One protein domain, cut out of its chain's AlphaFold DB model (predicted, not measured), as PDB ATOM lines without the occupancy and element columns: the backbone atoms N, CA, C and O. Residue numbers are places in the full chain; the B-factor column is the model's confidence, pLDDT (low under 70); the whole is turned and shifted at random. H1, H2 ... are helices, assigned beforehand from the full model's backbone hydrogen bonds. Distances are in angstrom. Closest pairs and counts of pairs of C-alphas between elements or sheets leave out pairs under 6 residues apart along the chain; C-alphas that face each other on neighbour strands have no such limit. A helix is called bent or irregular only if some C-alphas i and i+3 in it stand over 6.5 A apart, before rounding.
ATOM      1  N   ASN A  10     -26.435  22.288 -23.238       75.44
ATOM      2  CA  ASN A  10     -25.327  22.206 -22.284       75.44
ATOM      3  C   ASN A  10     -25.354  23.334 -21.234       75.44
ATOM      4  O   ASN A  10     -25.104  23.098 -20.050       75.44
ATOM      5  N   GLU A  11     -25.697  24.560 -21.640       86.69
ATOM      6  CA  GLU A  11     -25.639  25.709 -20.733       86.69
ATOM      7  C   GLU A  11     -26.737  25.639 -19.670       86.69
ATOM      8  O   GLU A  11     -26.451  25.751 -18.474       86.69
ATOM      9  N   TRP A  12     -27.986  25.398 -20.078       90.06
ATOM     10  CA  TRP A  12     -29.090  25.299 -19.123       90.06
ATOM     11  C   TRP A  12     -28.953  24.118 -18.189       90.06
ATOM     12  O   TRP A  12     -29.213  24.261 -16.999       90.06
ATOM     13  N   THR A  13     -28.478  22.979 -18.682       90.19
ATOM     14  CA  THR A  13     -28.198  21.838 -17.810       90.19
ATOM     15  C   THR A  13     -27.198  22.228 -16.719       90.19
ATOM     16  O   THR A  13     -27.432  21.963 -15.537       90.19
ATOM     17  N   ALA A  14     -26.117  22.931 -17.074       89.06
ATOM     18  CA  ALA A  14     -25.148  23.419 -16.098       89.06
ATOM     19  C   ALA A  14     -25.762  24.436 -15.118       89.06
ATOM     20  O   ALA A  14     -25.522  24.343 -13.911       89.06
ATOM     21  N   ARG A  15     -26.571  25.381 -15.612       93.31
ATOM     22  CA  ARG A  15     -27.294  26.367 -14.792       93.31
ATOM     23  C   ARG A  15     -28.223  25.699 -13.788       93.31
ATOM     24  O   ARG A  15     -28.131  25.997 -12.602       93.31
ATOM     25  N   LEU A  16     -29.048  24.757 -14.233       94.06
ATOM     26  CA  LEU A  16     -30.031  24.058 -13.406       94.06
ATOM     27  C   LEU A  16     -29.360  23.190 -12.336       94.06
ATOM     28  O   LEU A  16     -29.771  23.230 -11.181       94.06
ATOM     29  N   VAL A  17     -28.263  22.499 -12.668       91.81
ATOM     30  CA  VAL A  17     -27.462  21.749 -11.678       91.81
ATOM     31  C   VAL A  17     -26.801  22.681 -10.658       91.81
ATOM     32  O   VAL A  17     -26.643  22.338  -9.489       91.81
ATOM     33  N   ARG A  18     -26.369  23.880 -11.055       92.62
ATOM     34  CA  ARG A  18     -25.828  24.854 -10.094       92.62
ATOM     35  C   ARG A  18     -26.939  25.472  -9.252       92.62
ATOM     36  O   ARG A  18     -26.742  25.637  -8.051       92.62
ATOM     37  N   CYS A  19     -28.088  25.754  -9.853       95.25
ATOM     38  CA  CYS A  19     -29.283  26.241  -9.183       95.25
ATOM     39  C   CYS A  19     -29.747  25.263  -8.100       95.25
ATOM     40  O   CYS A  19     -29.873  25.667  -6.947       95.25
ATOM     41  N   SER A  20     -29.900  23.978  -8.426       95.31
ATOM     42  CA  SER A  20     -30.338  22.939  -7.485       95.31
ATOM     43  C   SER A  20     -29.432  22.855  -6.253       95.31
ATOM     44  O   SER A  20     -29.902  22.908  -5.119       95.31
ATOM     45  N   ARG A  21     -28.110  22.873  -6.460       93.50
ATOM     46  CA  ARG A  21     -27.108  22.910  -5.381       93.50
ATOM     47  C   ARG A  21     -27.265  24.119  -4.470       93.50
ATOM     48  O   ARG A  21     -27.078  24.018  -3.257       93.50
ATOM     49  N   ARG A  22     -27.553  25.284  -5.057       95.62
ATOM     50  CA  ARG A  22     -27.760  26.525  -4.307       95.62
ATOM     51  C   ARG A  22     -29.076  26.497  -3.544       95.62
ATOM     52  O   ARG A  22     -29.043  26.834  -2.370       95.62
ATOM     53  N   LEU A  23     -30.168  26.032  -4.144       96.81
ATOM     54  CA  LEU A  23     -31.440  25.854  -3.443       96.81
ATOM     55  C   LEU A  23     -31.302  24.904  -2.253       96.81
ATOM     56  O   LEU A  23     -31.664  25.277  -1.143       96.81
ATOM     57  N   LEU A  24     -30.697  23.731  -2.451       96.25
ATOM     58  CA  LEU A  24     -30.490  22.776  -1.365       96.25
ATOM     59  C   LEU A  24     -29.652  23.383  -0.231       96.25
ATOM     60  O   LEU A  24     -30.035  23.305   0.933       96.25
ATOM     61  N   SER A  25     -28.550  24.063  -0.568       95.44
ATOM     62  CA  SER A  25     -27.742  24.781   0.428       95.44
ATOM     63  C   SER A  25     -28.577  25.832   1.170       95.44
ATOM     64  O   SER A  25     -28.477  25.957   2.385       95.44
ATOM     65  N   ALA A  26     -29.410  26.582   0.445       97.06
ATOM     66  CA  ALA A  26     -30.243  27.638   0.999       97.06
ATOM     67  C   ALA A  26     -31.235  27.099   2.043       97.06
ATOM     68  O   ALA A  26     -31.380  27.696   3.114       97.06
ATOM     69  N   VAL A  27     -31.863  25.954   1.757       96.94
ATOM     70  CA  VAL A  27     -32.767  25.257   2.684       96.94
ATOM     71  C   VAL A  27     -31.999  24.705   3.880       96.94
ATOM     72  O   VAL A  27     -32.375  24.985   5.014       96.94
ATOM     73  N   VAL A  28     -30.879  24.009   3.656       96.25
ATOM     74  CA  VAL A  28     -30.030  23.479   4.739       96.25
ATOM     75  C   VAL A  28     -29.624  24.584   5.716       96.25
ATOM     76  O   VAL A  28     -29.807  24.435   6.921       96.25
ATOM     77  N   PHE A  29     -29.133  25.723   5.220       96.38
ATOM     78  CA  PHE A  29     -28.752  26.843   6.082       96.38
ATOM     79  C   PHE A  29     -29.937  27.441   6.847       96.38
ATOM     80  O   PHE A  29     -29.768  27.820   8.006       96.38
ATOM     81  N   ARG A  30     -31.122  27.516   6.229       95.81
ATOM     82  CA  ARG A  30     -32.335  28.030   6.880       95.81
ATOM     83  C   ARG A  30     -32.761  27.141   8.039       95.81
ATOM     84  O   ARG A  30     -32.934  27.633   9.152       95.81
ATOM     85  N   GLU A  31     -32.915  25.848   7.774       95.44
ATOM     86  CA  GLU A  31     -33.399  24.897   8.773       95.44
ATOM     87  C   GLU A  31     -32.387  24.733   9.904       95.44
ATOM     88  O   GLU A  31     -32.764  24.715  11.071       95.44
ATOM     89  N   MET A  32     -31.088  24.709   9.592       94.94
ATOM     90  CA  MET A  32     -30.056  24.613  10.625       94.94
ATOM     91  C   MET A  32     -29.908  25.890  11.451       94.94
ATOM     92  O   MET A  32     -29.637  25.802  12.649       94.94
ATOM     93  N   ALA A  33     -30.120  27.071  10.862       94.00
ATOM     94  CA  ALA A  33     -30.206  28.312  11.627       94.00
ATOM     95  C   ALA A  33     -31.364  28.259  12.628       94.00
ATOM     96  O   ALA A  33     -31.181  28.608  13.793       94.00
ATOM     97  N   GLN A  34     -32.523  27.758  12.194       94.25
ATOM     98  CA  GLN A  34     -33.693  27.618  13.052       94.25
ATOM     99  C   GLN A  34     -33.480  26.592  14.169       94.25
ATOM    100  O   GLN A  34     -33.753  26.892  15.326       94.25
ATOM    101  N   VAL A  35     -32.925  25.419  13.855       93.25
ATOM    102  CA  VAL A  35     -32.527  24.418  14.862       93.25
ATOM    103  C   VAL A  35     -31.583  25.036  15.892       93.25
ATOM    104  O   VAL A  35     -31.785  24.881  17.094       93.25
ATOM    105  N   THR A  36     -30.562  25.763  15.433       91.25
ATOM    106  CA  THR A  36     -29.580  26.394  16.323       91.25
ATOM    107  C   THR A  36     -30.250  27.427  17.230       91.25
ATOM    108  O   THR A  36     -29.931  27.502  18.416       91.25
ATOM    109  N   LEU A  37     -31.200  28.201  16.699       89.50
ATOM    110  CA  LEU A  37     -31.967  29.171  17.475       89.50
ATOM    111  C   LEU A  37     -32.819  28.478  18.546       89.50
ATOM    112  O   LEU A  37     -32.761  28.868  19.705       89.50
ATOM    113  N   GLU A  38     -33.553  27.428  18.176       91.06
ATOM    114  CA  GLU A  38     -34.399  26.650  19.092       91.06
ATOM    115  C   GLU A  38     -33.588  25.983  20.213       91.06
ATOM    116  O   GLU A  38     -34.037  25.935  21.355       91.06
ATOM    117  N   GLN A  39     -32.386  25.490  19.908       90.00
ATOM    118  CA  GLN A  39     -31.528  24.805  20.879       90.00
ATOM    119  C   GLN A  39     -30.795  25.759  21.821       90.00
ATOM    120  O   GLN A  39     -30.576  25.429  22.984       90.00
ATOM    121  N   THR A  40     -30.362  26.917  21.318       84.19
ATOM    122  CA  THR A  40     -29.491  27.825  22.080       84.19
ATOM    123  C   THR A  40     -30.229  29.022  22.668       84.19
ATOM    124  O   THR A  40     -29.691  29.681  23.554       84.19
ATOM    125  N   GLY A  41     -31.414  29.357  22.145       80.19
ATOM    126  CA  GLY A  41     -32.115  30.610  22.435       80.19
ATOM    127  C   GLY A  41     -31.358  31.866  21.979       80.19
ATOM    128  O   GLY A  41     -31.802  32.980  22.244       80.19
ATOM    129  N   SER A  42     -30.212  31.709  21.310       80.19
ATOM    130  CA  SER A  42     -29.306  32.793  20.944       80.19
ATOM    131  C   SER A  42     -29.351  33.056  19.449       80.19
ATOM    132  O   SER A  42     -29.273  32.137  18.638       80.19
ATOM    133  N   LEU A  43     -29.405  34.333  19.075       77.88
ATOM    134  CA  LEU A  43     -29.411  34.764  17.677       77.88
ATOM    135  C   LEU A  43     -28.032  34.895  17.038       77.88
ATOM    136  O   LEU A  43     -27.953  35.088  15.824       77.88
ATOM    137  N   LEU A  44     -26.960  34.760  17.820       77.25
ATOM    138  CA  LEU A  44     -25.599  34.979  17.337       77.25
ATOM    139  C   LEU A  44     -25.285  34.056  16.144       77.25
ATOM    140  O   LEU A  44     -25.056  34.514  15.024       77.25
ATOM    141  N   LEU A  45     -25.329  32.742  16.353       82.62
ATOM    142  CA  LEU A  45     -25.024  31.771  15.299       82.62
ATOM    143  C   LEU A  45     -26.126  31.666  14.221       82.62
ATOM    144  O   LEU A  45     -25.779  31.637  13.036       82.62
ATOM    145  N   PRO A  46     -27.434  31.671  14.561       89.25
ATOM    146  CA  PRO A  46     -28.511  31.617  13.570       89.25
ATOM    147  C   PRO A  46     -28.483  32.735  12.529       89.25
ATOM    148  O   PRO A  46     -28.758  32.470  11.359       89.25
ATOM    149  N   ALA A  47     -28.099  33.963  12.899       88.00
ATOM    150  CA  ALA A  47     -28.011  35.076  11.949       88.00
ATOM    151  C   ALA A  47     -27.065  34.771  10.771       88.00
ATOM    152  O   ALA A  47     -27.342  35.140   9.628       88.00
ATOM    153  N   ILE A  48     -25.979  34.032  11.028       90.44
ATOM    154  CA  ILE A  48     -25.038  33.582   9.997       90.44
ATOM    155  C   ILE A  48     -25.727  32.609   9.032       90.44
ATOM    156  O   ILE A  48     -25.570  32.729   7.814       90.44
ATOM    157  N   GLY A  49     -26.501  31.659   9.558       93.88
ATOM    158  CA  GLY A  49     -27.223  30.686   8.744       93.88
ATOM    159  C   GLY A  49     -28.357  31.322   7.936       93.88
ATOM    160  O   GLY A  49     -28.435  31.096   6.730       93.88
ATOM    161  N   PHE A  50     -29.165  32.208   8.528       95.06
ATOM    162  CA  PHE A  50     -30.194  32.951   7.787       95.06
ATOM    163  C   PHE A  50     -29.596  33.806   6.666       95.06
ATOM    164  O   PHE A  50     -30.126  33.829   5.555       95.06
ATOM    165  N   TYR A  51     -28.446  34.442   6.913       95.44
ATOM    166  CA  TYR A  51     -27.717  35.155   5.870       95.44
ATOM    167  C   TYR A  51     -27.320  34.237   4.704       95.44
ATOM    168  O   TYR A  51     -27.628  34.530   3.546       95.44
ATOM    169  N   TYR A  52     -26.642  33.117   4.988       96.38
ATOM    170  CA  TYR A  52     -26.191  32.207   3.932       96.38
ATOM    171  C   TYR A  52     -27.342  31.510   3.213       96.38
ATOM    172  O   TYR A  52     -27.220  31.210   2.024       96.38
ATOM    173  N   SER A  53     -28.475  31.332   3.890       97.31
ATOM    174  CA  SER A  53     -29.711  30.881   3.270       97.31
ATOM    175  C   SER A  53     -30.122  31.806   2.118       97.31
ATOM    176  O   SER A  53     -30.161  31.369   0.964       97.31
ATOM    177  N   LEU A  54     -30.314  33.106   2.377       97.62
ATOM    178  CA  LEU A  54     -30.700  34.053   1.322       97.62
ATOM    179  C   LEU A  54     -29.579  34.339   0.325       97.62
ATOM    180  O   LEU A  54     -29.848  34.560  -0.854       97.62
ATOM    181  N   PHE A  55     -28.315  34.273   0.747       97.19
ATOM    182  CA  PHE A  55     -27.187  34.353  -0.178       97.19
ATOM    183  C   PHE A  55     -27.265  33.250  -1.245       97.19
ATOM    184  O   PHE A  55     -27.100  33.509  -2.441       97.19
ATOM    185  N   HIS A  56     -27.526  32.009  -0.827       97.19
ATOM    186  CA  HIS A  56     -27.654  30.888  -1.748       97.19
ATOM    187  C   HIS A  56     -28.947  30.940  -2.565       97.19
ATOM    188  O   HIS A  56     -28.882  30.672  -3.763       97.19
ATOM    189  N   ALA A  57     -30.069  31.367  -1.983       97.81
ATOM    190  CA  ALA A  57     -31.308  31.602  -2.726       97.81
ATOM    191  C   ALA A  57     -31.117  32.658  -3.832       97.81
ATOM    192  O   ALA A  57     -31.470  32.425  -4.986       97.81
ATOM    193  N   GLY A  58     -30.444  33.770  -3.520       97.06
ATOM    194  CA  GLY A  58     -30.050  34.792  -4.491       97.06
ATOM    195  C   GLY A  58     -29.183  34.240  -5.622       97.06
ATOM    196  O   GLY A  58     -29.428  34.519  -6.793       97.06
ATOM    197  N   CYS A  59     -28.204  33.394  -5.294       96.50
ATOM    198  CA  CYS A  59     -27.402  32.713  -6.311       96.50
ATOM    199  C   CYS A  59     -28.246  31.780  -7.192       96.50
ATOM    200  O   CYS A  59     -27.987  31.698  -8.388       96.50
ATOM    201  N   ALA A  60     -29.212  31.057  -6.617       96.88
ATOM    202  CA  ALA A  60     -30.092  30.164  -7.367       96.88
ATOM    203  C   ALA A  60     -30.917  30.939  -8.404       96.88
ATOM    204  O   ALA A  60     -30.907  30.565  -9.575       96.88
ATOM    205  N   MET A  61     -31.518  32.067  -8.000       97.25
ATOM    206  CA  MET A  61     -32.235  32.960  -8.918       97.25
ATOM    207  C   MET A  61     -31.341  33.436 -10.067       97.25
ATOM    208  O   MET A  61     -31.743  33.401 -11.223       97.25
ATOM    209  N   LEU A  62     -30.097  33.825  -9.779       96.19
ATOM    210  CA  LEU A  62     -29.175  34.276 -10.823       96.19
ATOM    211  C   LEU A  62     -28.756  33.158 -11.790       96.19
ATOM    212  O   LEU A  62     -28.495  33.440 -12.953       96.19
ATOM    213  N   TYR A  63     -28.691  31.894 -11.352       95.44
ATOM    214  CA  TYR A  63     -28.382  30.789 -12.268       95.44
ATOM    215  C   TYR A  63     -29.491  30.552 -13.292       95.44
ATOM    216  O   TYR A  63     -29.171  30.192 -14.426       95.44
ATOM    217  N   VAL A  64     -30.754  30.770 -12.919       94.62
ATOM    218  CA  VAL A  64     -31.888  30.675 -13.850       94.62
ATOM    219  C   VAL A  64     -32.167  31.981 -14.597       94.62
ATOM    220  O   VAL A  64     -32.882  31.968 -15.590       94.62
ATOM    221  N   ASP A  65     -31.570  33.100 -14.195       93.62
ATOM    222  CA  ASP A  65     -31.612  34.328 -14.982       93.62
ATOM    223  C   ASP A  65     -30.716  34.212 -16.228       93.62
ATOM    224  O   ASP A  65     -29.484  34.259 -16.153       93.62
ATOM    225  N   HIS A  66     -31.347  34.083 -17.395       87.69
ATOM    226  CA  HIS A  66     -30.661  33.983 -18.684       87.69
ATOM    227  C   HIS A  66     -29.854  35.243 -19.038       87.69
ATOM    228  O   HIS A  66     -28.912  35.160 -19.824       87.69
ATOM    229  N   GLN A  67     -30.184  36.403 -18.455       88.50
ATOM    230  CA  GLN A  67     -29.447  37.647 -18.693       88.50
ATOM    231  C   GLN A  67     -28.132  37.719 -17.910       88.50
ATOM    232  O   GLN A  67     -27.260  38.531 -18.232       88.50
ATOM    233  N   THR A  68     -27.973  36.881 -16.885       90.12
ATOM    234  CA  THR A  68     -26.738  36.789 -16.113       90.12
ATOM    235  C   THR A  68     -25.831  35.728 -16.727       90.12
ATOM    236  O   THR A  68     -26.176  34.546 -16.795       90.12
ATOM    237  N   SER A  69     -24.644  36.139 -17.177       87.12
ATOM    238  CA  SER A  69     -23.682  35.239 -17.819       87.12
ATOM    239  C   SER A  69     -23.152  34.183 -16.838       87.12
ATOM    240  O   SER A  69     -22.970  34.448 -15.647       87.12
ATOM    241  N   LEU A  70     -22.846  32.974 -17.323       85.12
ATOM    242  CA  LEU A  70     -22.201  31.963 -16.478       85.12
ATOM    243  C   LEU A  70     -20.821  32.412 -15.986       85.12
ATOM    244  O   LEU A  70     -20.420  32.008 -14.896       85.12
ATOM    245  N   GLU A  71     -20.105  33.249 -16.738       82.81
ATOM    246  CA  GLU A  71     -18.820  33.814 -16.317       82.81
ATOM    247  C   GLU A  71     -18.974  34.702 -15.081       82.81
ATOM    248  O   GLU A  71     -18.176  34.597 -14.149       82.81
ATOM    249  N   ASP A  72     -20.046  35.491 -14.998       82.88
ATOM    250  CA  ASP A  72     -20.357  36.275 -13.802       82.88
ATOM    251  C   ASP A  72     -20.693  35.394 -12.591       82.88
ATOM    252  O   ASP A  72     -20.507  35.802 -11.441       82.88
ATOM    253  N   LEU A  73     -21.132  34.159 -12.819       83.25
ATOM    254  CA  LEU A  73     -21.537  33.222 -11.769       83.25
ATOM    255  C   LEU A  73     -20.475  32.171 -11.431       83.25
ATOM    256  O   LEU A  73     -20.617  31.448 -10.437       83.25
ATOM    257  N   SER A  74     -19.436  32.027 -12.253       70.00
ATOM    258  CA  SER A  74     -18.462  30.946 -12.125       70.00
ATOM    259  C   SER A  74     -17.310  31.299 -11.185       70.00
ATOM    260  O   SER A  74     -16.804  32.417 -11.156       70.00
ATOM    261  N   HIS A  75     -16.799  30.285 -10.482       64.31
ATOM    262  CA  HIS A  75     -15.566  30.403  -9.691       64.31
ATOM    263  C   HIS A  75     -14.294  30.499 -10.540       64.31
ATOM    264  O   HIS A  75     -13.234  30.751  -9.979       64.31
ATOM    265  N   LYS A  76     -14.372  30.265 -11.859       55.44
ATOM    266  CA  LYS A  76     -13.195  30.273 -12.741       55.44
ATOM    267  C   LYS A  76     -12.661  31.687 -12.975       55.44
ATOM    268  O   LYS A  76     -11.459  31.858 -13.116       55.44
ATOM    269  N   THR A  77     -13.549  32.673 -12.997       53.09
ATOM    270  CA  THR A  77     -13.242  34.089 -13.253       53.09
ATOM    271  C   THR A  77     -13.308  34.921 -11.973       53.09
ATOM    272  O   THR A  77     -12.439  35.754 -11.743       53.09
ATOM    273  N   SER A  78     -14.296  34.687 -11.100       57.84
ATOM    274  CA  SER A  78     -14.364  35.305  -9.769       57.84
ATOM    275  C   SER A  78     -15.394  34.598  -8.893       57.84
ATOM    276  O   SER A  78     -16.584  34.605  -9.207       57.84
ATOM    277  N   ARG A  79     -14.973  34.086  -7.730       77.56
ATOM    278  CA  ARG A  79     -15.889  33.566  -6.697       77.56
ATOM    279  C   ARG A  79     -16.998  34.586  -6.398       77.56
ATOM    280  O   ARG A  79     -16.728  35.782  -6.291       77.56
ATOM    281  N   MET A  80     -18.239  34.115  -6.246       89.69
ATOM    282  CA  MET A  80     -19.366  34.968  -5.845       89.69
ATOM    283  C   MET A  80     -19.099  35.564  -4.456       89.69
ATOM    284  O   MET A  80     -18.981  34.820  -3.480       89.69
ATOM    285  N   THR A  81     -19.007  36.892  -4.377       90.81
ATOM    286  CA  THR A  81     -18.846  37.651  -3.127       90.81
ATOM    287  C   THR A  81     -20.172  38.279  -2.699       90.81
ATOM    288  O   THR A  81     -21.094  38.411  -3.504       90.81
ATOM    289  N   HIS A  82     -20.269  38.714  -1.440       90.88
ATOM    290  CA  HIS A  82     -21.443  39.432  -0.924       90.88
ATOM    291  C   HIS A  82     -21.755  40.690  -1.752       90.88
ATOM    292  O   HIS A  82     -22.901  40.924  -2.129       90.88
ATOM    293  N   GLN A  83     -20.718  41.461  -2.095       92.31
ATOM    294  CA  GLN A  83     -20.847  42.664  -2.916       92.31
ATOM    295  C   GLN A  83     -21.299  42.334  -4.342       92.31
ATOM    296  O   GLN A  83     -22.191  43.006  -4.858       92.31
ATOM    297  N   LYS A  84     -20.726  41.289  -4.956       93.12
ATOM    298  CA  LYS A  84     -21.094  40.865  -6.313       93.12
ATOM    299  C   LYS A  84     -22.544  40.400  -6.375       93.12
ATOM    300  O   LYS A  84     -23.280  40.852  -7.246       93.12
ATOM    301  N   LEU A  85     -22.974  39.565  -5.424       94.69
ATOM    302  CA  LEU A  85     -24.366  39.121  -5.338       94.69
ATOM    303  C   LEU A  85     -25.305  40.327  -5.246       94.69
ATOM    304  O   LEU A  85     -26.225  40.453  -6.044       94.69
ATOM    305  N   ARG A  86     -25.028  41.255  -4.325       94.88
ATOM    306  CA  ARG A  86     -25.827  42.472  -4.151       94.88
ATOM    307  C   ARG A  86     -25.915  43.303  -5.432       94.88
ATOM    308  O   ARG A  86     -26.994  43.775  -5.775       94.88
ATOM    309  N   GLN A  87     -24.796  43.496  -6.130       94.31
ATOM    310  CA  GLN A  87     -24.760  44.235  -7.395       94.31
ATOM    311  C   GLN A  87     -25.590  43.545  -8.481       94.31
ATOM    312  O   GLN A  87     -26.368  44.215  -9.153       94.31
ATOM    313  N   LEU A  88     -25.477  42.221  -8.616       94.31
ATOM    314  CA  LEU A  88     -26.251  41.452  -9.591       94.31
ATOM    315  C   LEU A  88     -27.751  41.482  -9.276       94.31
ATOM    316  O   LEU A  88     -28.544  41.756 -10.169       94.31
ATOM    317  N   LEU A  89     -28.149  41.303  -8.012       94.88
ATOM    318  CA  LEU A  89     -29.557  41.402  -7.611       94.88
ATOM    319  C   LEU A  89     -30.131  42.793  -7.921       94.88
ATOM    320  O   LEU A  89     -31.168  42.891  -8.575       94.88
ATOM    321  N   LYS A  90     -29.432  43.871  -7.531       94.88
ATOM    322  CA  LYS A  90     -29.874  45.255  -7.798       94.88
ATOM    323  C   LYS A  90     -29.855  45.625  -9.280       94.88
ATOM    324  O   LYS A  90     -30.657  46.450  -9.697       94.88
ATOM    325  N   GLY A  91     -28.930  45.065 -10.057       93.50
ATOM    326  CA  GLY A  91     -28.764  45.383 -11.475       93.50
ATOM    327  C   GLY A  91     -29.620  44.537 -12.420       93.50
ATOM    328  O   GLY A  91     -29.861  44.968 -13.543       93.50
ATOM    329  N   ARG A  92     -30.061  43.347 -11.991       91.56
ATOM    330  CA  ARG A  92     -30.788  42.384 -12.836       91.56
ATOM    331  C   ARG A  92     -32.191  42.100 -12.320       91.56
ATOM    332  O   ARG A  92     -33.165  42.372 -13.013       91.56
ATOM    333  N   LEU A  93     -32.302  41.598 -11.092       93.00
ATOM    334  CA  LEU A  93     -33.562  41.051 -10.586       93.00
ATOM    335  C   LEU A  93     -34.508  42.122 -10.027       93.00
ATOM    336  O   LEU A  93     -35.718  41.996 -10.190       93.00
ATOM    337  N   VAL A  94     -33.975  43.196  -9.429       92.56
ATOM    338  CA  VAL A  94     -34.798  44.327  -8.959       92.56
ATOM    339  C   VAL A  94     -35.458  45.080 -10.126       92.56
ATOM    340  O   VAL A  94     -36.673  45.256 -10.089       92.56
ATOM    341  N   PRO A  95     -34.741  45.480 -11.198       90.88
ATOM    342  CA  PRO A  95     -35.369  46.149 -12.342       90.88
ATOM    343  C   PRO A  95     -36.388  45.264 -13.070       90.88
ATOM    344  O   PRO A  95     -37.375  45.770 -13.594       90.88
ATOM    345  N   ALA A  96     -36.174  43.945 -13.066       88.69
ATOM    346  CA  ALA A  96     -37.112  42.968 -13.612       88.69
ATOM    347  C   ALA A  96     -38.329  42.702 -12.703       88.69
ATOM    348  O   ALA A  96     -39.180  41.895 -13.064       88.69
ATOM    349  N   SER A  97     -38.426  43.357 -11.536       89.81
ATOM    350  CA  SER A  97     -39.477  43.134 -10.525       89.81
ATOM    351  C   SER A  97     -39.591  41.677 -10.054       89.81
ATOM    352  O   SER A  97     -40.647  41.244  -9.606       89.81
ATOM    353  N   VAL A  98     -38.496  40.917 -10.151       88.50
ATOM    354  CA  VAL A  98     -38.402  39.531  -9.665       88.50
ATOM    355  C   VAL A  98     -38.239  39.510  -8.149       88.50
ATOM    356  O   VAL A  98     -38.838  38.691  -7.458       88.50
ATOM    357  N   VAL A  99     -37.422  40.428  -7.634       89.44
ATOM    358  CA  VAL A  99     -37.316  40.723  -6.204       89.44
ATOM    359  C   VAL A  99     -37.514  42.211  -5.991       89.44
ATOM    360  O   VAL A  99     -37.139  43.023  -6.838       89.44
ATOM    361  N   ASP A 100     -38.082  42.580  -4.853       89.00
ATOM    362  CA  ASP A 100     -38.190  43.974  -4.449       89.00
ATOM    363  C   ASP A 100     -36.881  44.484  -3.827       89.00
ATOM    364  O   ASP A 100     -35.901  43.761  -3.602       89.00
ATOM    365  N   LYS A 101     -36.849  45.792  -3.568       89.62
ATOM    366  CA  LYS A 101     -35.737  46.424  -2.858       89.62
ATOM    367  C   LYS A 101     -35.601  45.861  -1.435       89.62
ATOM    368  O   LYS A 101     -34.477  45.689  -0.964       89.62
ATOM    369  N   ASP A 102     -36.721  45.505  -0.812       90.00
ATOM    370  CA  ASP A 102     -36.797  45.007   0.562       90.00
ATOM    371  C   ASP A 102     -36.116  43.640   0.728       90.00
ATOM    372  O   ASP A 102     -35.538  43.355   1.780       90.00
ATOM    373  N   TYR A 103     -36.088  42.808  -0.315       92.88
ATOM    374  CA  TYR A 103     -35.288  41.586  -0.359       92.88
ATOM    375  C   TYR A 103     -33.806  41.904  -0.162       92.88
ATOM    376  O   TYR A 103     -33.126  41.276   0.656       92.88
ATOM    377  N   VAL A 104     -33.286  42.878  -0.916       93.69
ATOM    378  CA  VAL A 104     -31.864  43.231  -0.874       93.69
ATOM    379  C   VAL A 104     -31.522  43.974   0.412       93.69
ATOM    380  O   VAL A 104     -30.472  43.712   0.995       93.69
ATOM    381  N   ASP A 105     -32.406  44.847   0.883       92.19
ATOM    382  CA  ASP A 105     -32.214  45.576   2.135       92.19
ATOM    383  C   ASP A 105     -32.241  44.607   3.340       92.19
ATOM    384  O   ASP A 105     -31.411  44.712   4.245       92.19
ATOM    385  N   TYR A 106     -33.089  43.571   3.315       93.12
ATOM    386  CA  TYR A 106     -33.068  42.507   4.325       93.12
ATOM    387  C   TYR A 106     -31.821  41.614   4.236       93.12
ATOM    388  O   TYR A 106     -31.254  41.234   5.262       93.12
ATOM    389  N   LEU A 107     -31.343  41.302   3.027       94.00
ATOM    390  CA  LEU A 107     -30.070  40.598   2.846       94.00
ATOM    391  C   LEU A 107     -28.892  41.417   3.406       94.00
ATOM    392  O   LEU A 107     -28.008  40.847   4.050       94.00
ATOM    393  N   ASP A 108     -28.891  42.738   3.197       91.75
ATOM    394  CA  ASP A 108     -27.900  43.666   3.755       91.75
ATOM    395  C   ASP A 108     -27.993  43.707   5.297       91.75
ATOM    396  O   ASP A 108     -26.960  43.640   5.969       91.75
ATOM    397  N   ARG A 109     -29.206  43.697   5.875       90.00
ATOM    398  CA  ARG A 109     -29.421  43.569   7.332       90.00
ATOM    399  C   ARG A 109     -28.826  42.272   7.886       90.00
ATOM    400  O   ARG A 109     -28.073  42.307   8.856       90.00
ATOM    401  N   LEU A 110     -29.120  41.125   7.268       90.94
ATOM    402  CA  LEU A 110     -28.569  39.830   7.689       90.94
ATOM    403  C   LEU A 110     -27.043  39.770   7.537       90.94
ATOM    404  O   LEU A 110     -26.365  39.176   8.376       90.94
ATOM    405  N   LYS A 111     -26.486  40.402   6.496       90.94
ATOM    406  CA  LYS A 111     -25.033  40.516   6.307       90.94
ATOM    407  C   LYS A 111     -24.398  41.282   7.460       90.94
ATOM    408  O   LYS A 111     -23.410  40.811   8.018       90.94
ATOM    409  N   TRP A 112     -24.970  42.436   7.801       86.62
ATOM    410  CA  TRP A 112     -24.496  43.263   8.904       86.62
ATOM    411  C   TRP A 112     -24.549  42.493  10.226       86.62
ATOM    412  O   TRP A 112     -23.535  42.416  10.912       86.62
ATOM    413  N   LEU A 113     -25.666  41.813  10.519       84.44
ATOM    414  CA  LEU A 113     -25.796  40.948  11.698       84.44
ATOM    415  C   LEU A 113     -24.706  39.866  11.727       84.44
ATOM    416  O   LEU A 113     -24.013  39.699  12.728       84.44
ATOM    417  N   ARG A 114     -24.493  39.166  10.606       86.31
ATOM    418  CA  ARG A 114     -23.439  38.152  10.461       86.31
ATOM    419  C   ARG A 114     -22.041  38.735  10.675       86.31
ATOM    420  O   ARG A 114     -21.189  38.064  11.248       86.31
ATOM    421  N   GLU A 115     -21.753  39.928  10.168       83.56
ATOM    422  CA  GLU A 115     -20.462  40.597  10.368       83.56
ATOM    423  C   GLU A 115     -20.281  40.985  11.833       83.56
ATOM    424  O   GLU A 115     -19.275  40.610  12.432       83.56
ATOM    425  N   HIS A 116     -21.288  41.613  12.432       76.00
ATOM    426  CA  HIS A 116     -21.266  42.025  13.827       76.00
ATOM    427  C   HIS A 116     -21.035  40.841  14.775       76.00
ATOM    428  O   HIS A 116     -20.117  40.889  15.588       76.00
ATOM    429  N   VAL A 117     -21.760  39.726  14.612       73.88
ATOM    430  CA  VAL A 117     -21.544  38.520  15.433       73.88
ATOM    431  C   VAL A 117     -20.122  37.972  15.281       73.88
ATOM    432  O   VAL A 117     -19.485  37.620  16.272       73.88
ATOM    433  N   ASN A 118     -19.601  37.903  14.051       69.88
ATOM    434  CA  ASN A 118     -18.260  37.363  13.817       69.88
ATOM    435  C   ASN A 118     -17.156  38.218  14.459       69.88
ATOM    436  O   ASN A 118     -16.146  37.667  14.891       69.88
ATOM    437  N   TYR A 119     -17.335  39.539  14.536       64.38
ATOM    438  CA  TYR A 119     -16.359  40.440  15.156       64.38
ATOM    439  C   TYR A 119     -16.571  40.618  16.668       64.38
ATOM    440  O   TYR A 119     -15.589  40.780  17.394       64.38
ATOM    441  N   ALA A 120     -17.805  40.494  17.166       58.81
ATOM    442  CA  ALA A 120     -18.119  40.516  18.596       58.81
ATOM    443  C   ALA A 120     -17.500  39.322  19.347       58.81
ATOM    444  O   ALA A 120     -16.973  39.490  20.443       58.81
ATOM    445  N   VAL A 121     -17.473  38.132  18.733       53.44
ATOM    446  CA  VAL A 121     -16.822  36.934  19.305       53.44
ATOM    447  C   VAL A 121     -15.282  37.007  19.219       53.44
ATOM    448  O   VAL A 121     -14.589  36.356  19.995       53.44
ATOM    449  N   GLY A 122     -14.731  37.813  18.299       50.31
ATOM    450  CA  GLY A 122     -13.290  37.900  18.007       50.31
ATOM    451  C   GLY A 122     -12.508  39.021  18.708       50.31
ATOM    452  O   GLY A 122     -11.284  39.037  18.613       50.31
ATOM    453  N   GLY A 123     -13.177  39.939  19.413       46.19
ATOM    454  CA  GLY A 123     -12.544  40.991  20.215       46.19
ATOM    455  C   GLY A 123     -12.052  42.220  19.431       46.19
ATOM    456  O   GLY A 123     -10.955  42.226  18.880       46.19
ATOM    457  N   ARG A 124     -12.866  43.284  19.462       41.62
ATOM    458  CA  ARG A 124     -12.561  44.733  19.585       41.62
ATOM    459  C   ARG A 124     -13.786  45.501  19.081       41.62
ATOM    460  O   ARG A 124     -13.815  45.971  17.947       41.62
ATOM    461  N   GLU A 139     -38.021  36.228  16.902       60.06
ATOM    462  CA  GLU A 139     -39.323  35.772  16.442       60.06
ATOM    463  C   GLU A 139     -39.588  36.125  14.969       60.06
ATOM    464  O   GLU A 139     -40.318  35.404  14.292       60.06
ATOM    465  N   SER A 140     -38.946  37.168  14.424       77.50
ATOM    466  CA  SER A 140     -39.164  37.605  13.039       77.50
ATOM    467  C   SER A 140     -38.197  37.003  12.012       77.50
ATOM    468  O   SER A 140     -38.578  36.853  10.854       77.50
ATOM    469  N   LEU A 141     -36.967  36.609  12.379       86.81
ATOM    470  CA  LEU A 141     -35.947  36.276  11.366       86.81
ATOM    471  C   LEU A 141     -36.268  35.009  10.568       86.81
ATOM    472  O   LEU A 141     -36.042  34.976   9.357       86.81
ATOM    473  N   TYR A 142     -36.784  33.962  11.213       90.88
ATOM    474  CA  TYR A 142     -37.123  32.715  10.522       90.88
ATOM    475  C   TYR A 142     -38.335  32.861   9.583       90.88
ATOM    476  O   TYR A 142     -38.215  32.461   8.414       90.88
ATOM    477  N   PRO A 143     -39.462  33.473  10.014       92.38
ATOM    478  CA  PRO A 143     -40.565  33.810   9.114       92.38
ATOM    479  C   PRO A 143     -40.132  34.714   7.955       92.38
ATOM    480  O   PRO A 143     -40.424  34.413   6.800       92.38
ATOM    481  N   GLU A 144     -39.362  35.763   8.237       93.12
ATOM    482  CA  GLU A 144     -38.988  36.787   7.256       93.12
ATOM    483  C   GLU A 144     -37.993  36.259   6.209       93.12
ATOM    484  O   GLU A 144     -38.108  36.537   5.008       93.12
ATOM    485  N   THR A 145     -37.063  35.404   6.647       94.94
ATOM    486  CA  THR A 145     -36.187  34.619   5.763       94.94
ATOM    487  C   THR A 145     -36.993  33.608   4.948       94.94
ATOM    488  O   THR A 145     -36.717  33.419   3.765       94.94
ATOM    489  N   GLY A 146     -38.009  32.978   5.549       94.81
ATOM    490  CA  GLY A 146     -38.938  32.081   4.859       94.81
ATOM    491  C   GLY A 146     -39.704  32.776   3.736       94.81
ATOM    492  O   GLY A 146     -39.699  32.291   2.611       94.81
ATOM    493  N   PHE A 147     -40.279  33.950   4.000       94.88
ATOM    494  CA  PHE A 147     -40.978  34.745   2.988       94.88
ATOM    495  C   PHE A 147     -40.084  35.044   1.773       94.88
ATOM    496  O   PHE A 147     -40.458  34.795   0.629       94.88
ATOM    497  N   ARG A 148     -38.846  35.484   2.010       95.81
ATOM    498  CA  ARG A 148     -37.879  35.776   0.936       95.81
ATOM    499  C   ARG A 148     -37.393  34.525   0.217       95.81
ATOM    500  O   ARG A 148     -37.182  34.559  -0.993       95.81
ATOM    501  N   MET A 149     -37.255  33.408   0.929       95.81
ATOM    502  CA  MET A 149     -37.007  32.114   0.296       95.81
ATOM    503  C   MET A 149     -38.129  31.768  -0.685       95.81
ATOM    504  O   MET A 149     -37.847  31.327  -1.795       95.81
ATOM    505  N   MET A 150     -39.386  32.017  -0.310       95.50
ATOM    506  CA  MET A 150     -40.534  31.745  -1.172       95.50
ATOM    507  C   MET A 150     -40.550  32.600  -2.435       95.50
ATOM    508  O   MET A 150     -40.871  32.075  -3.501       95.50
ATOM    509  N   VAL A 151     -40.144  33.870  -2.356       95.06
ATOM    510  CA  VAL A 151     -39.940  34.715  -3.548       95.06
ATOM    511  C   VAL A 151     -38.921  34.068  -4.492       95.06
ATOM    512  O   VAL A 151     -39.206  33.863  -5.672       95.06
ATOM    513  N   ALA A 152     -37.763  33.662  -3.963       96.00
ATOM    514  CA  ALA A 152     -36.714  33.034  -4.762       96.00
ATOM    515  C   ALA A 152     -37.146  31.695  -5.377       96.00
ATOM    516  O   ALA A 152     -36.899  31.450  -6.557       96.00
ATOM    517  N   LEU A 153     -37.815  30.842  -4.599       95.94
ATOM    518  CA  LEU A 153     -38.340  29.563  -5.074       95.94
ATOM    519  C   LEU A 153     -39.390  29.751  -6.165       95.94
ATOM    520  O   LEU A 153     -39.356  29.033  -7.158       95.94
ATOM    521  N   SER A 154     -40.292  30.718  -5.999       95.56
ATOM    522  CA  SER A 154     -41.353  30.982  -6.975       95.56
ATOM    523  C   SER A 154     -40.759  31.397  -8.318       95.56
ATOM    524  O   SER A 154     -41.114  30.817  -9.340       95.56
ATOM    525  N   PHE A 155     -39.784  32.311  -8.309       95.81
ATOM    526  CA  PHE A 155     -39.071  32.710  -9.523       95.81
ATOM    527  C   PHE A 155     -38.310  31.547 -10.167       95.81
ATOM    528  O   PHE A 155     -38.413  31.331 -11.373       95.81
ATOM    529  N   VAL A 156     -37.572  30.763  -9.373       96.94
ATOM    530  CA  VAL A 156     -36.831  29.611  -9.905       96.94
ATOM    531  C   VAL A 156     -37.765  28.595 -10.548       96.94
ATOM    532  O   VAL A 156     -37.469  28.114 -11.639       96.94
ATOM    533  N   LYS A 157     -38.889  28.279  -9.902       95.50
ATOM    534  CA  LYS A 157     -39.868  27.327 -10.431       95.50
ATOM    535  C   LYS A 157     -40.510  27.842 -11.709       95.50
ATOM    536  O   LYS A 157     -40.622  27.069 -12.654       95.50
ATOM    537  N   ASP A 158     -40.887  29.117 -11.752       94.31
ATOM    538  CA  ASP A 158     -41.472  29.732 -12.943       94.31
ATOM    539  C   ASP A 158     -40.513  29.638 -14.137       94.31
ATOM    540  O   ASP A 158     -40.847  29.054 -15.168       94.31
ATOM    541  N   VAL A 159     -39.264  30.082 -13.974       94.25
ATOM    542  CA  VAL A 159     -38.278  30.012 -15.060       94.25
ATOM    543  C   VAL A 159     -37.959  28.566 -15.439       94.25
ATOM    544  O   VAL A 159     -38.022  28.213 -16.614       94.25
ATOM    545  N   ALA A 160     -37.643  27.703 -14.470       93.94
ATOM    546  CA  ALA A 160     -37.211  26.333 -14.743       93.94
ATOM    547  C   ALA A 160     -38.311  25.474 -15.387       93.94
ATOM    548  O   ALA A 160     -37.998  24.602 -16.196       93.94
ATOM    549  N   SER A 161     -39.587  25.736 -15.085       93.50
ATOM    550  CA  SER A 161     -40.720  25.042 -15.722       93.50
ATOM    551  C   SER A 161     -40.873  25.404 -17.201       93.50
ATOM    552  O   SER A 161     -41.385  24.606 -17.980       93.50
ATOM    553  N   ASN A 162     -40.400  26.590 -17.602       91.44
ATOM    554  CA  ASN A 162     -40.430  27.069 -18.985       91.44
ATOM    555  C   ASN A 162     -39.173  26.694 -19.793       91.44
ATOM    556  O   ASN A 162     -39.107  26.956 -20.995       91.44
ATOM    557  N   VAL A 163     -38.174  26.070 -19.163       89.44
ATOM    558  CA  VAL A 163     -36.968  25.574 -19.838       89.44
ATOM    559  C   VAL A 163     -37.176  24.109 -20.210       89.44
ATOM    560  O   VAL A 163     -37.345  23.263 -19.338       89.44
ATOM    561  N   ALA A 164     -37.134  23.793 -21.504       87.75
ATOM    562  CA  ALA A 164     -37.172  22.412 -21.983       87.75
ATOM    563  C   ALA A 164     -35.760  21.800 -21.981       87.75
ATOM    564  O   ALA A 164     -34.846  22.362 -22.587       87.75
ATOM    565  N   ILE A 165     -35.595  20.646 -21.328       82.00
ATOM    566  CA  ILE A 165     -34.357  19.855 -21.302       82.00
ATOM    567  C   ILE A 165     -34.704  18.425 -21.711       82.00
ATOM    568  O   ILE A 165     -35.345  17.694 -20.959       82.00
ATOM    569  N   ASP A 166     -34.276  18.017 -22.903       81.25
ATOM    570  CA  ASP A 166     -34.631  16.723 -23.495       81.25
ATOM    571  C   ASP A 166     -36.161  16.500 -23.503       81.25
ATOM    572  O   ASP A 166     -36.894  17.266 -24.130       81.25
ATOM    573  N   SER A 167     -36.651  15.460 -22.819       81.81
ATOM    574  CA  SER A 167     -38.077  15.140 -22.653       81.81
ATOM    575  C   SER A 167     -38.675  15.627 -21.324       81.81
ATOM    576  O   SER A 167     -39.790  15.234 -20.981       81.81
ATOM    577  N   GLN A 168     -37.944  16.448 -20.567       86.69
ATOM    578  CA  GLN A 168     -38.311  16.928 -19.233       86.69
ATOM    579  C   GLN A 168     -38.270  18.460 -19.147       86.69
ATOM    580  O   GLN A 168     -37.726  19.153 -20.013       86.69
ATOM    581  N   THR A 169     -38.846  19.008 -18.081       89.88
ATOM    582  CA  THR A 169     -38.681  20.425 -17.743       89.88
ATOM    583  C   THR A 169     -37.380  20.652 -16.974       89.88
ATOM    584  O   THR A 169     -36.818  19.753 -16.343       89.88
ATOM    585  N   GLY A 170     -36.894  21.891 -16.966       91.62
ATOM    586  CA  GLY A 170     -35.778  22.281 -16.116       91.62
ATOM    587  C   GLY A 170     -36.087  22.112 -14.625       91.62
ATOM    588  O   GLY A 170     -35.177  21.833 -13.842       91.62
ATOM    589  N   LEU A 171     -37.360  22.224 -14.228       94.19
ATOM    590  CA  LEU A 171     -37.796  21.957 -12.858       94.19
ATOM    591  C   LEU A 171     -37.615  20.478 -12.491       94.19
ATOM    592  O   LEU A 171     -37.044  20.193 -11.439       94.19
ATOM    593  N   ASP A 172     -37.981  19.550 -13.379       92.81
ATOM    594  CA  ASP A 172     -37.750  18.111 -13.166       92.81
ATOM    595  C   ASP A 172     -36.261  17.815 -12.953       92.81
ATOM    596  O   ASP A 172     -35.882  17.010 -12.096       92.81
ATOM    597  N   ARG A 173     -35.391  18.528 -13.681       91.69
ATOM    598  CA  ARG A 173     -33.938  18.416 -13.522       91.69
ATOM    599  C   ARG A 173     -33.459  18.913 -12.159       91.69
ATOM    600  O   ARG A 173     -32.574  18.286 -11.573       91.69
ATOM    601  N   ILE A 174     -34.011  20.019 -11.656       94.31
ATOM    602  CA  ILE A 174     -33.709  20.527 -10.310       94.31
ATOM    603  C   ILE A 174     -34.121  19.491  -9.265       94.31
ATOM    604  O   ILE A 174     -33.275  19.111  -8.457       94.31
ATOM    605  N   CYS A 175     -35.364  19.005  -9.331       94.25
ATOM    606  CA  CYS A 175     -35.898  18.008  -8.402       94.25
ATOM    607  C   CYS A 175     -35.052  16.734  -8.409       94.25
ATOM    608  O   CYS A 175     -34.604  16.289  -7.358       94.25
ATOM    609  N   THR A 176     -34.733  16.207  -9.594       92.25
ATOM    610  CA  THR A 176     -33.889  15.010  -9.742       92.25
ATOM    611  C   THR A 176     -32.497  15.219  -9.145       92.25
ATOM    612  O   THR A 176     -31.990  14.338  -8.469       92.25
ATOM    613  N   THR A 177     -31.880  16.387  -9.349       91.81
ATOM    614  CA  THR A 177     -30.539  16.675  -8.798       91.81
ATOM    615  C   THR A 177     -30.551  16.872  -7.274       91.81
ATOM    616  O   THR A 177     -29.506  16.815  -6.636       91.81
ATOM    617  N   ILE A 178     -31.699  17.201  -6.680       93.25
ATOM    618  CA  ILE A 178     -31.841  17.335  -5.223       93.25
ATOM    619  C   ILE A 178     -32.185  15.988  -4.589       93.25
ATOM    620  O   ILE A 178     -31.706  15.710  -3.496       93.25
ATOM    621  N   GLY A 179     -32.988  15.166  -5.260       90.00
ATOM    622  CA  GLY A 179     -33.357  13.829  -4.794       90.00
ATOM    623  C   GLY A 179     -32.349  12.728  -5.137       90.00
ATOM    624  O   GLY A 179     -32.588  11.572  -4.804       90.00
ATOM    625  N   ASP A 180     -31.253  13.044  -5.834       90.25
ATOM    626  CA  ASP A 180     -30.193  12.079  -6.124       90.25
ATOM    627  C   ASP A 180     -29.206  11.923  -4.951       90.25
ATOM    628  O   ASP A 180     -29.269  12.607  -3.925       90.25
ATOM    629  N   HIS A 181     -28.229  11.031  -5.131       85.62
ATOM    630  CA  HIS A 181     -27.177  10.784  -4.144       85.62
ATOM    631  C   HIS A 181     -26.374  12.036  -3.771       85.62
ATOM    632  O   HIS A 181     -25.866  12.120  -2.658       85.62
ATOM    633  N   PHE A 182     -26.257  13.027  -4.663       87.62
ATOM    634  CA  PHE A 182     -25.558  14.263  -4.330       87.62
ATOM    635  C   PHE A 182     -26.342  15.073  -3.289       87.62
ATOM    636  O   PHE A 182     -25.737  15.649  -2.378       87.62
ATOM    637  N   GLY A 183     -27.669  15.142  -3.422       86.12
ATOM    638  CA  GLY A 183     -28.509  15.811  -2.436       86.12
ATOM    639  C   GLY A 183     -28.449  15.127  -1.074       86.12
ATOM    640  O   GLY A 183     -28.234  15.801  -0.060       86.12
ATOM    641  N   ASP A 184     -28.520  13.796  -1.074       87.94
ATOM    642  CA  ASP A 184     -28.315  12.975   0.119       87.94
ATOM    643  C   ASP A 184     -26.965  13.262   0.778       87.94
ATOM    644  O   ASP A 184     -26.927  13.593   1.963       87.94
ATOM    645  N   ASP A 185     -25.865  13.198   0.027       88.44
ATOM    646  CA  ASP A 185     -24.514  13.421   0.548       88.44
ATOM    647  C   ASP A 185     -24.370  14.809   1.183       88.44
ATOM    648  O   ASP A 185     -23.801  14.953   2.271       88.44
ATOM    649  N   LEU A 186     -24.917  15.850   0.542       87.06
ATOM    650  CA  LEU A 186     -24.855  17.215   1.061       87.06
ATOM    651  C   LEU A 186     -25.621  17.336   2.382       87.06
ATOM    652  O   LEU A 186     -25.085  17.876   3.354       87.06
ATOM    653  N   VAL A 187     -26.849  16.815   2.446       90.81
ATOM    654  CA  VAL A 187     -27.640  16.819   3.684       90.81
ATOM    655  C   VAL A 187     -26.936  15.996   4.759       90.81
ATOM    656  O   VAL A 187     -26.808  16.448   5.894       90.81
ATOM    657  N   GLN A 188     -26.409  14.820   4.423       89.81
ATOM    658  CA  GLN A 188     -25.728  13.957   5.383       89.81
ATOM    659  C   GLN A 188     -24.463  14.589   5.969       89.81
ATOM    660  O   GLN A 188     -24.197  14.391   7.158       89.81
ATOM    661  N   MET A 189     -23.719  15.350   5.164       87.94
ATOM    662  CA  MET A 189     -22.470  15.998   5.560       87.94
ATOM    663  C   MET A 189     -22.678  17.219   6.465       87.94
ATOM    664  O   MET A 189     -21.850  17.472   7.337       87.94
ATOM    665  N   TYR A 190     -23.759  17.980   6.266       85.69
ATOM    666  CA  TYR A 190     -23.981  19.254   6.966       85.69
ATOM    667  C   TYR A 190     -25.114  19.234   7.998       85.69
ATOM    668  O   TYR A 190     -25.189  20.147   8.821       85.69
ATOM    669  N   VAL A 191     -25.988  18.225   7.973       92.69
ATOM    670  CA  VAL A 191     -27.182  18.153   8.827       92.69
ATOM    671  C   VAL A 191     -27.112  16.915   9.734       92.69
ATOM    672  O   VAL A 191     -27.096  15.779   9.228       92.69
ATOM    673  N   PRO A 192     -27.106  17.100  11.073       92.56
ATOM    674  CA  PRO A 192     -27.225  16.005  12.035       92.56
ATOM    675  C   PRO A 192     -28.455  15.143  11.753       92.56
ATOM    676  O   PRO A 192     -29.483  15.645  11.292       92.56
ATOM    677  N   ARG A 193     -28.353  13.835  12.006       93.75
ATOM    678  CA  ARG A 193     -29.346  12.833  11.580       93.75
ATOM    679  C   ARG A 193     -30.769  13.188  12.023       93.75
ATOM    680  O   ARG A 193     -31.695  13.054  11.233       93.75
ATOM    681  N   GLU A 194     -30.913  13.663  13.248       94.94
ATOM    682  CA  GLU A 194     -32.150  14.073  13.911       94.94
ATOM    683  C   GLU A 194     -32.834  15.300  13.282       94.94
ATOM    684  O   GLU A 194     -34.004  15.557  13.557       94.94
ATOM    685  N   HIS A 195     -32.141  16.056  12.426       94.00
ATOM    686  CA  HIS A 195     -32.669  17.273  11.797       94.00
ATOM    687  C   HIS A 195     -32.869  17.146  10.283       94.00
ATOM    688  O   HIS A 195     -33.475  18.026   9.672       94.00
ATOM    689  N   ARG A 196     -32.415  16.045   9.668       94.31
ATOM    690  CA  ARG A 196     -32.500  15.831   8.209       94.31
ATOM    691  C   ARG A 196     -33.937  15.850   7.698       94.31
ATOM    692  O   ARG A 196     -34.194  16.402   6.634       94.31
ATOM    693  N   GLU A 197     -34.875  15.308   8.473       93.69
ATOM    694  CA  GLU A 197     -36.294  15.282   8.104       93.69
ATOM    695  C   GLU A 197     -36.876  16.690   7.919       93.69
ATOM    696  O   GLU A 197     -37.696  16.884   7.030       93.69
ATOM    697  N   ARG A 198     -36.413  17.701   8.671       93.75
ATOM    698  CA  ARG A 198     -36.893  19.088   8.505       93.75
ATOM    699  C   ARG A 198     -36.542  19.648   7.128       93.75
ATOM    700  O   ARG A 198     -37.387  20.267   6.487       93.75
ATOM    701  N   VAL A 199     -35.319  19.388   6.663       94.50
ATOM    702  CA  VAL A 199     -34.852  19.803   5.331       94.50
ATOM    703  C   VAL A 199     -35.666  19.109   4.245       94.50
ATOM    704  O   VAL A 199     -36.186  19.775   3.351       94.50
ATOM    705  N   TRP A 200     -35.830  17.788   4.342       93.81
ATOM    706  CA  TRP A 200     -36.594  17.024   3.354       93.81
ATOM    707  C   TRP A 200     -38.067  17.406   3.328       93.81
ATOM    708  O   TRP A 200     -38.614  17.630   2.252       93.81
ATOM    709  N   LYS A 201     -38.684  17.576   4.499       94.44
ATOM    710  CA  LYS A 201     -40.060  18.050   4.623       94.44
ATOM    711  C   LYS A 201     -40.246  19.385   3.908       94.44
ATOM    712  O   LYS A 201     -41.152  19.500   3.091       94.44
ATOM    713  N   PHE A 202     -39.349  20.351   4.129       94.12
ATOM    714  CA  PHE A 202     -39.399  21.628   3.417       94.12
ATOM    715  C   PHE A 202     -39.319  21.432   1.895       94.12
ATOM    716  O   PHE A 202     -40.132  21.986   1.159       94.12
ATOM    717  N   LEU A 203     -38.358  20.640   1.409       92.25
ATOM    718  CA  LEU A 203     -38.153  20.432  -0.028       92.25
ATOM    719  C   LEU A 203     -39.357  19.752  -0.701       92.25
ATOM    720  O   LEU A 203     -39.739  20.160  -1.798       92.25
ATOM    721  N   VAL A 204     -39.970  18.767  -0.040       92.88
ATOM    722  CA  VAL A 204     -41.159  18.053  -0.531       92.88
ATOM    723  C   VAL A 204     -42.393  18.958  -0.507       92.88
ATOM    724  O   VAL A 204     -43.064  19.103  -1.526       92.88
ATOM    725  N   GLU A 205     -42.665  19.639   0.613       93.25
ATOM    726  CA  GLU A 205     -43.830  20.531   0.760       93.25
ATOM    727  C   GLU A 205     -43.844  21.663  -0.277       93.25
ATOM    728  O   GLU A 205     -44.907  22.128  -0.687       93.25
ATOM    729  N   HIS A 206     -42.667  22.086  -0.742       90.94
ATOM    730  CA  HIS A 206     -42.520  23.182  -1.698       90.94
ATOM    731  C   HIS A 206     -42.274  22.703  -3.140       90.94
ATOM    732  O   HIS A 206     -42.030  23.526  -4.033       90.94
ATOM    733  N   ALA A 207     -42.397  21.392  -3.392       87.00
ATOM    734  CA  ALA A 207     -42.190  20.739  -4.686       87.00
ATOM    735  C   ALA A 207     -40.838  21.104  -5.326       87.00
ATOM    736  O   ALA A 207     -40.765  21.555  -6.471       87.00
TER     737      ALA A 207
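This is residues 10 to 124 and 139 to 207 of the 210 residues of an uncharacterized protein of Sorangium cellulosum (UniProt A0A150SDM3). Three long helices, H1, H2 and H6, run side by side with their centres in a triangle; the hairpin of H4 and H5 crosses H2 slantwise, and the shorter H7, H8 and H9 pack on H1 on the other side. H1, H2, H4, H5 and H6 make a bundle, a group of helices gathered together. The printed part has 184 residues with nine named helices, H1 to H9 in order, and no named strand: the class is all helix. It is compact, with a radius of gyration of the C-alphas of 16.2 A and spans of 53 by 37 by 29 A.

H1, residues 10 to 40, and H2, residues 44 to 64, form a helical hairpin at a shallow tilt of 16 degrees; their closest C-alphas, of Ala 26 and Ser 53, are 4.0 A apart. H6, residues 139 to 161, touches H2, closest at C-alphas 156 and 61, 5.8 A. H5, residues 101 to 120, touches H2 at a steep tilt of 40 degrees, closest at C-alphas 114 and 48, 4.9 A. H4, residues 82 to 93, forms a helical hairpin with H5, closest at C-alphas 86 and 104, 6.9 A. H3, residues 70 to 73, only just touches H2, with 3 pairs of C-alphas within 8 A, the closest those of Leu 73 and Tyr 63, 7.3 A. H7, residues 170 to 179, H8, residues 181 to 190, and H9, residues 193 to 205, touch H1, closest at C-alphas 174 and 20, 5.0 A, 187 and 28, 7.2 A, and 199 and 28, 6.1 A. Every O i to N i+4 pair is within hydrogen-bond range in H1, H4, H5, H7 and H8, against 15 of 17 in H2, 18 of 19 in H6 and 6 of 9 in H9; H3 is too short for one.

H1 runs 44.9 A from C-alpha 10 at (-25.327, 22.206, -22.284); H2 measures 32.1 A, H5 28.4 A and H6 33.9 A. H9 ends at C-alpha 205, (-43.830, 20.531, 0.760). H6 and H9 are irregular: C-alphas 139 and 142 are 7.0 A apart, and 194 and 197 are 7.2 A apart.

The C-alphas farthest apart, of Arg 124 and Ser 167, are 57.5 A apart. Residues 125 to 138 are not printed, and C-alphas 124 and 139 are 28.4 A apart across the cut. Of the links printed whole, none is long. The mean pLDDT of the printed part is 88.8; residues 75 to 78, 118 to 124 and 139 are under 70.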